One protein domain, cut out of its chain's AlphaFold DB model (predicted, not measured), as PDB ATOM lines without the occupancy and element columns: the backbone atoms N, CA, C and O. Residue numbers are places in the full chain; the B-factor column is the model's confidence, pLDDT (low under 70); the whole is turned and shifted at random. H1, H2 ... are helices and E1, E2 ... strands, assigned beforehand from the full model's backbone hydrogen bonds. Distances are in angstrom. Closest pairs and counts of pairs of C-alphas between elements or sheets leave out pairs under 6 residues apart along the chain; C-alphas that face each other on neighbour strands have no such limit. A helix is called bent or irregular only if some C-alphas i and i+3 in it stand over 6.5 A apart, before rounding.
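This is residues 11 to 57 of the 138 residues of the protein "uncharacterized protein At2g29880-like" of Gossypium hirsutum (UniProt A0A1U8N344). What shape does the printed part make? It is a loose, elongated string of three small parts: a short two-strand hairpin, E1 and E2, near the middle, a helical hairpin, H1 and H2, at one end, and the helix H3 at the other end, where residues 49 to 57 stick out. What is it made of, and how large is it? The printed part has 47 residues with three named helices and two named strands in the order E1, E2, H1, H2, H3; the sheet is E1 - E2, antiparallel, and the class is mostly helix. The whole is loose, with a radius of gyration of the C-alphas of 12.6 A, and spans 35 by 22 by 14 A.

Where are the strands? E1 is residues 11 to 13, with C-alpha 11 at (297.118, 253.556, 198.539), and E2 is residues 18 to 20. Where are the helices? H1 is residues 23 to 32, 14.6 A from first to last C-alpha, with C-alpha 23 at (303.338, 247.278, 189.697). H2 is residues 34 to 39, 10.3 A long, and is neither bent nor irregular, but only just: C-alphas 35 and 38 are 6.3 A apart. H3 is residues 47 to 56, 14.2 A long, ending with C-alpha 56 at (290.991, 273.817, 207.592).

How do the strands pair? E1 and E2 form an antiparallel hairpin, their directions at 131 degrees; N 11 and O 20 are 2.8 A apart and N 13 and O 18 are 2.9 A apart, within hydrogen-bond range. How do the helices stand? H1 and H2 touch and form a helical hairpin, running opposite ways at a steep tilt of 42 degrees; their closest C-alphas, of Ile 30 and Ala 36, are 5.7 A apart. H3 touches no helix and is apart from E1, E2, H1 and H2. What nears H2 from the sheet? The closest C-alphas of E2 and H2, of Ile 19 and Phe 39, are 7.4 A apart. What do the helix backbones show? O i to N i+4 pairs are within hydrogen-bond range in 5 of 6 in H1, 5 of 6 in H3 and 0 of 2 in H2, where 2 of 3 O i to N i+3 pairs are within range.

How far does it reach? The two C-alphas farthest apart are those of Ala 24 and Asp 57, at 36.4 A. Is it continuous? The printed part has no cut and no long link; the link from H2 to H3, 7 residues, is short. Where is confidence low? The mean pLDDT of the printed part is 90.0, and residues 56 to 57 are under 70.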
ATOM      1  N   GLY A  11     297.190 253.302 197.108       91.50
ATOM      2  CA  GLY A  11     297.118 253.556 198.539       91.50
ATOM      3  C   GLY A  11     298.199 254.533 199.001       91.50
ATOM      4  O   GLY A  11     299.060 254.958 198.228       91.50
ATOM      5  N   TRP A  12     298.147 254.876 200.283       92.62
ATOM      6  CA  TRP A  12     299.100 255.760 200.948       92.62
ATOM      7  C   TRP A  12     299.832 254.994 202.050       92.62
ATOM      8  O   TRP A  12     299.191 254.345 202.876       92.62
ATOM      9  N   ASP A  13     301.161 255.061 202.058       91.00
ATOM     10  CA  ASP A  13     301.982 254.572 203.164       91.00
ATOM     11  C   ASP A  13     302.297 255.740 204.098       91.00
ATOM     12  O   ASP A  13     303.103 256.608 203.765       91.00
ATOM     13  N   GLU A  14     301.653 255.758 205.267       90.31
ATOM     14  CA  GLU A  14     301.810 256.817 206.270       90.31
ATOM     15  C   GLU A  14     303.239 256.888 206.841       90.31
ATOM     16  O   GLU A  14     303.704 257.970 207.195       90.31
ATOM     17  N   HIS A  15     303.972 255.770 206.897       89.12
ATOM     18  CA  HIS A  15     305.328 255.733 207.455       89.12
ATOM     19  C   HIS A  15     306.368 256.242 206.463       89.12
ATOM     20  O   HIS A  15     307.303 256.951 206.833       89.12
ATOM     21  N   ARG A  16     306.219 255.858 205.196       89.00
ATOM     22  CA  ARG A  16     307.127 256.259 204.113       89.00
ATOM     23  C   ARG A  16     306.687 257.555 203.435       89.00
ATOM     24  O   ARG A  16     307.448 258.094 202.630       89.00
ATOM     25  N   GLN A  17     305.490 258.041 203.768       93.44
ATOM     26  CA  GLN A  17     304.856 259.234 203.213       93.44
ATOM     27  C   GLN A  17     304.863 259.195 201.677       93.44
ATOM     28  O   GLN A  17     305.341 260.121 201.025       93.44
ATOM     29  N   LEU A  18     304.424 258.084 201.079       93.56
ATOM     30  CA  LEU A  18     304.420 257.907 199.623       93.56
ATOM     31  C   LEU A  18     303.246 257.068 199.124       93.56
ATOM     32  O   LEU A  18     302.594 256.348 199.883       93.56
ATOM     33  N   ILE A  19     303.012 257.139 197.815       92.88
ATOM     34  CA  ILE A  19     301.952 256.397 197.135       92.88
ATOM     35  C   ILE A  19     302.407 254.951 196.895       92.88
ATOM     36  O   ILE A  19     303.415 254.713 196.228       92.88
ATOM     37  N   VAL A  20     301.642 253.981 197.394       92.31
ATOM     38  CA  VAL A  20     301.904 252.543 197.219       92.31
ATOM     39  C   VAL A  20     300.819 251.922 196.354       92.31
ATOM     40  O   VAL A  20     299.635 252.138 196.582       92.31
ATOM     41  N   ALA A  21     301.214 251.130 195.364       92.25
ATOM     42  CA  ALA A  21     300.304 250.345 194.540       92.25
ATOM     43  C   ALA A  21     301.041 249.141 193.953       92.25
ATOM     44  O   ALA A  21     302.272 249.088 193.986       92.25
ATOM     45  N   GLU A  22     300.288 248.200 193.390       92.31
ATOM     46  CA  GLU A  22     300.855 247.103 192.612       92.31
ATOM     47  C   GLU A  22     301.537 247.628 191.340       92.31
ATOM     48  O   GLU A  22     301.098 248.600 190.720       92.31
ATOM     49  N   ASP A  23     302.596 246.945 190.910       91.19
ATOM     50  CA  ASP A  23     303.338 247.278 189.697       91.19
ATOM     51  C   ASP A  23     302.443 247.333 188.454       91.19
ATOM     52  O   ASP A  23     302.620 248.210 187.610       91.19
ATOM     53  N   ALA A  24     301.447 246.447 188.353       91.88
ATOM     54  CA  ALA A  24     300.471 246.461 187.266       91.88
ATOM     55  C   ALA A  24     299.658 247.769 187.230       91.88
ATOM     56  O   ALA A  24     299.446 248.336 186.156       91.88
ATOM     57  N   VAL A  25     299.266 248.287 188.400       92.62
ATOM     58  CA  VAL A  25     298.518 249.546 188.545       92.62
ATOM     59  C   VAL A  25     299.401 250.736 188.168       92.62
ATOM     60  O   VAL A  25     298.989 251.578 187.369       92.62
ATOM     61  N   TRP A  26     300.649 250.770 188.651       93.56
ATOM     62  CA  TRP A  26     301.625 251.791 188.257       93.56
ATOM     63  C   TRP A  26     301.897 251.781 186.754       93.56
ATOM     64  O   TRP A  26     301.848 252.832 186.123       93.56
ATOM     65  N   ASN A  27     302.153 250.612 186.165       92.94
ATOM     66  CA  ASN A  27     302.471 250.491 184.744       92.94
ATOM     67  C   ASN A  27     301.284 250.917 183.869       92.94
ATOM     68  O   ASN A  27     301.466 251.665 182.911       92.94
ATOM     69  N   SER A  28     300.062 250.506 184.222       93.38
ATOM     70  CA  SER A  28     298.855 250.938 183.511       93.38
ATOM     71  C   SER A  28     298.651 252.453 183.590       93.38
ATOM     72  O   SER A  28     298.258 253.063 182.598       93.38
ATOM     73  N   TYR A  29     298.918 253.065 184.746       92.50
ATOM     74  CA  TYR A  29     298.769 254.506 184.935       92.50
ATOM     75  C   TYR A  29     299.862 255.307 184.212       92.50
ATOM     76  O   TYR A  29     299.567 256.289 183.536       92.50
ATOM     77  N   ILE A  30     301.116 254.851 184.277       95.00
ATOM     78  CA  ILE A  30     302.264 255.499 183.622       95.00
ATOM     79  C   ILE A  30     302.161 255.429 182.094       95.00
ATOM     80  O   ILE A  30     302.609 256.345 181.406       95.00
ATOM     81  N   ASN A  31     301.545 254.375 181.548       94.81
ATOM     82  CA  ASN A  31     301.333 254.252 180.105       94.81
ATOM     83  C   ASN A  31     300.520 255.422 179.528       94.81
ATOM     84  O   ASN A  31     300.798 255.852 178.408       94.81
ATOM     85  N   SER A  32     299.546 255.941 180.280       94.44
ATOM     86  CA  SER A  32     298.776 257.133 179.907       94.44
ATOM     87  C   SER A  32     299.355 258.435 180.476       94.44
ATOM     88  O   SER A  32     299.187 259.473 179.845       94.44
ATOM     89  N   HIS A  33     300.074 258.380 181.604       92.06
ATOM     90  CA  HIS A  33     300.620 259.535 182.331       92.06
ATOM     91  C   HIS A  33     302.108 259.329 182.632       92.06
ATOM     92  O   HIS A  33     302.504 258.913 183.726       92.06
ATOM     93  N   LYS A  34     302.970 259.591 181.646       94.25
ATOM     94  CA  LYS A  34     304.412 259.295 181.747       94.25
ATOM     95  C   LYS A  34     305.087 260.055 182.889       94.25
ATOM     96  O   LYS A  34     305.995 259.538 183.537       94.25
ATOM     97  N   GLU A  35     304.617 261.264 183.164       93.31
ATOM     98  CA  GLU A  35     305.053 262.127 184.254       93.31
ATOM     99  C   GLU A  35     304.828 261.506 185.635       93.31
ATOM    100  O   GLU A  35     305.549 261.848 186.573       93.31
ATOM    101  N   ALA A  36     303.899 260.553 185.763       91.56
ATOM    102  CA  ALA A  36     303.616 259.895 187.028       91.56
ATOM    103  C   ALA A  36     304.727 258.937 187.479       91.56
ATOM    104  O   ALA A  36     304.828 258.624 188.667       91.56
ATOM    105  N   ALA A  37     305.603 258.506 186.562       91.81
ATOM    106  CA  ALA A  37     306.695 257.583 186.864       91.81
ATOM    107  C   ALA A  37     307.633 258.112 187.961       91.81
ATOM    108  O   ALA A  37     308.147 257.336 188.768       91.81
ATOM    109  N   GLN A  38     307.804 259.436 188.035       92.12
ATOM    110  CA  GLN A  38     308.639 260.074 189.053       92.12
ATOM    111  C   GLN A  38     308.082 259.901 190.473       92.12
ATOM    112  O   GLN A  38     308.843 259.949 191.435       92.12
ATOM    113  N   PHE A  39     306.768 259.705 190.622       91.25
ATOM    114  CA  PHE A  39     306.113 259.636 191.928       91.25
ATOM    115  C   PHE A  39     306.151 258.237 192.546       91.25
ATOM    116  O   PHE A  39     305.979 258.113 193.754       91.25
ATOM    117  N   ARG A  40     306.462 257.195 191.761       89.62
ATOM    118  CA  ARG A  40     306.496 255.797 192.227       89.62
ATOM    119  C   ARG A  40     307.467 255.556 193.384       89.62
ATOM    120  O   ARG A  40     307.230 254.696 194.225       89.62
ATOM    121  N   HIS A  41     308.558 256.313 193.429       89.69
ATOM    122  CA  HIS A  41     309.600 256.174 194.450       89.69
ATOM    123  C   HIS A  41     309.825 257.470 195.237       89.69
ATOM    124  O   HIS A  41     310.832 257.601 195.930       89.69
ATOM    125  N   ARG A  42     308.913 258.442 195.117       92.62
ATOM    126  CA  ARG A  42     309.064 259.765 195.725       92.62
ATOM    127  C   ARG A  42     308.256 259.859 197.011       92.62
ATOM    128  O   ARG A  42     307.056 259.609 197.011       92.62
ATOM    129  N   SER A  43     308.925 260.262 198.086       92.69
ATOM    130  CA  SER A  43     308.293 260.599 199.361       92.69
ATOM    131  C   SER A  43     307.815 262.051 199.387       92.69
ATOM    132  O   SER A  43     308.490 262.942 198.863       92.69
ATOM    133  N   PHE A  44     306.704 262.296 200.074       92.56
ATOM    134  CA  PHE A  44     306.112 263.606 200.326       92.56
ATOM    135  C   PHE A  44     305.993 263.841 201.842       92.56
ATOM    136  O   PHE A  44     304.905 263.751 202.403       92.56
ATOM    137  N   PRO A  45     307.099 264.177 202.526       91.69
ATOM    138  CA  PRO A  45     307.142 264.275 203.991       91.69
ATOM    139  C   PRO A  45     306.257 265.382 204.584       91.69
ATOM    140  O   PRO A  45     306.007 265.396 205.785       91.69
ATOM    141  N   TYR A  46     305.800 266.325 203.759       92.44
ATOM    142  CA  TYR A  46     304.939 267.433 204.175       92.44
ATOM    143  C   TYR A  46     303.467 267.217 203.822       92.44
ATOM    144  O   TYR A  46     302.678 268.148 203.976       92.44
ATOM    145  N   TYR A  47     303.088 266.029 203.339       91.12
ATOM    146  CA  TYR A  47     301.718 265.749 202.913       91.12
ATOM    147  C   TYR A  47     300.712 266.064 204.025       91.12
ATOM    148  O   TYR A  47     299.818 266.880 203.817       91.12
ATOM    149  N   ASP A  48     300.938 265.549 205.235       88.06
ATOM    150  CA  ASP A  48     300.032 265.754 206.371       88.06
ATOM    151  C   ASP A  48     299.902 267.234 206.775       88.06
ATOM    152  O   ASP A  48     298.812 267.709 207.101       88.06
ATOM    153  N   GLN A  49     301.000 267.995 206.711       90.44
ATOM    154  CA  GLN A  49     301.002 269.428 207.029       90.44
ATOM    155  C   GLN A  49     300.227 270.232 205.983       90.44
ATOM    156  O   GLN A  49     299.420 271.091 206.334       90.44
ATOM    157  N   LEU A  50     300.438 269.926 204.700       89.00
ATOM    158  CA  LEU A  50     299.701 270.549 203.607       89.00
ATOM    159  C   LEU A  50     298.214 270.203 203.705       89.00
ATOM    160  O   LEU A  50     297.375 271.098 203.644       89.00
ATOM    161  N   THR A  51     297.869 268.936 203.950       87.00
ATOM    162  CA  THR A  51     296.481 268.523 204.171       87.00
ATOM    163  C   THR A  51     295.860 269.260 205.353       87.00
ATOM    164  O   THR A  51     294.719 269.689 205.241       87.00
ATOM    165  N   ALA A  52     296.583 269.484 206.454       86.75
ATOM    166  CA  ALA A  52     296.067 270.243 207.593       86.75
ATOM    167  C   ALA A  52     295.773 271.717 207.257       86.75
ATOM    168  O   ALA A  52     294.776 272.259 207.733       86.75
ATOM    169  N   ILE A  53     296.607 272.358 206.431       89.25
ATOM    170  CA  ILE A  53     296.381 273.734 205.962       89.25
ATOM    171  C   ILE A  53     295.145 273.781 205.053       89.25
ATOM    172  O   ILE A  53     294.221 274.550 205.310       89.25
ATOM    173  N   TYR A  54     295.083 272.912 204.041       82.06
ATOM    174  CA  TYR A  54     294.000 272.917 203.051       82.06
ATOM    175  C   TYR A  54     292.667 272.366 203.577       82.06
ATOM    176  O   TYR A  54     291.609 272.804 203.136       82.06
ATOM    177  N   ALA A  55     292.676 271.435 204.533       77.12
ATOM    178  CA  ALA A  55     291.447 270.897 205.121       77.12
ATOM    179  C   ALA A  55     290.751 271.900 206.052       77.12
ATOM    180  O   ALA A  55     289.546 271.792 206.283       77.12
ATOM    181  N   LYS A  56     291.502 272.859 206.607       65.50
ATOM    182  CA  LYS A  56     290.991 273.817 207.592       65.50
ATOM    183  C   LYS A  56     290.301 275.026 206.956       65.50
ATOM    184  O   LYS A  56     289.474 275.644 207.618       65.50
ATOM    185  N   ASP A  57     290.581 275.318 205.687       63.84
ATOM    186  CA  ASP A  57     290.068 276.494 204.976       63.84
ATOM    187  C   ASP A  57     288.957 276.150 203.969       63.84
ATOM    188  O   ASP A  57     288.910 276.626 202.836       63.84
TER     189      ASP A  57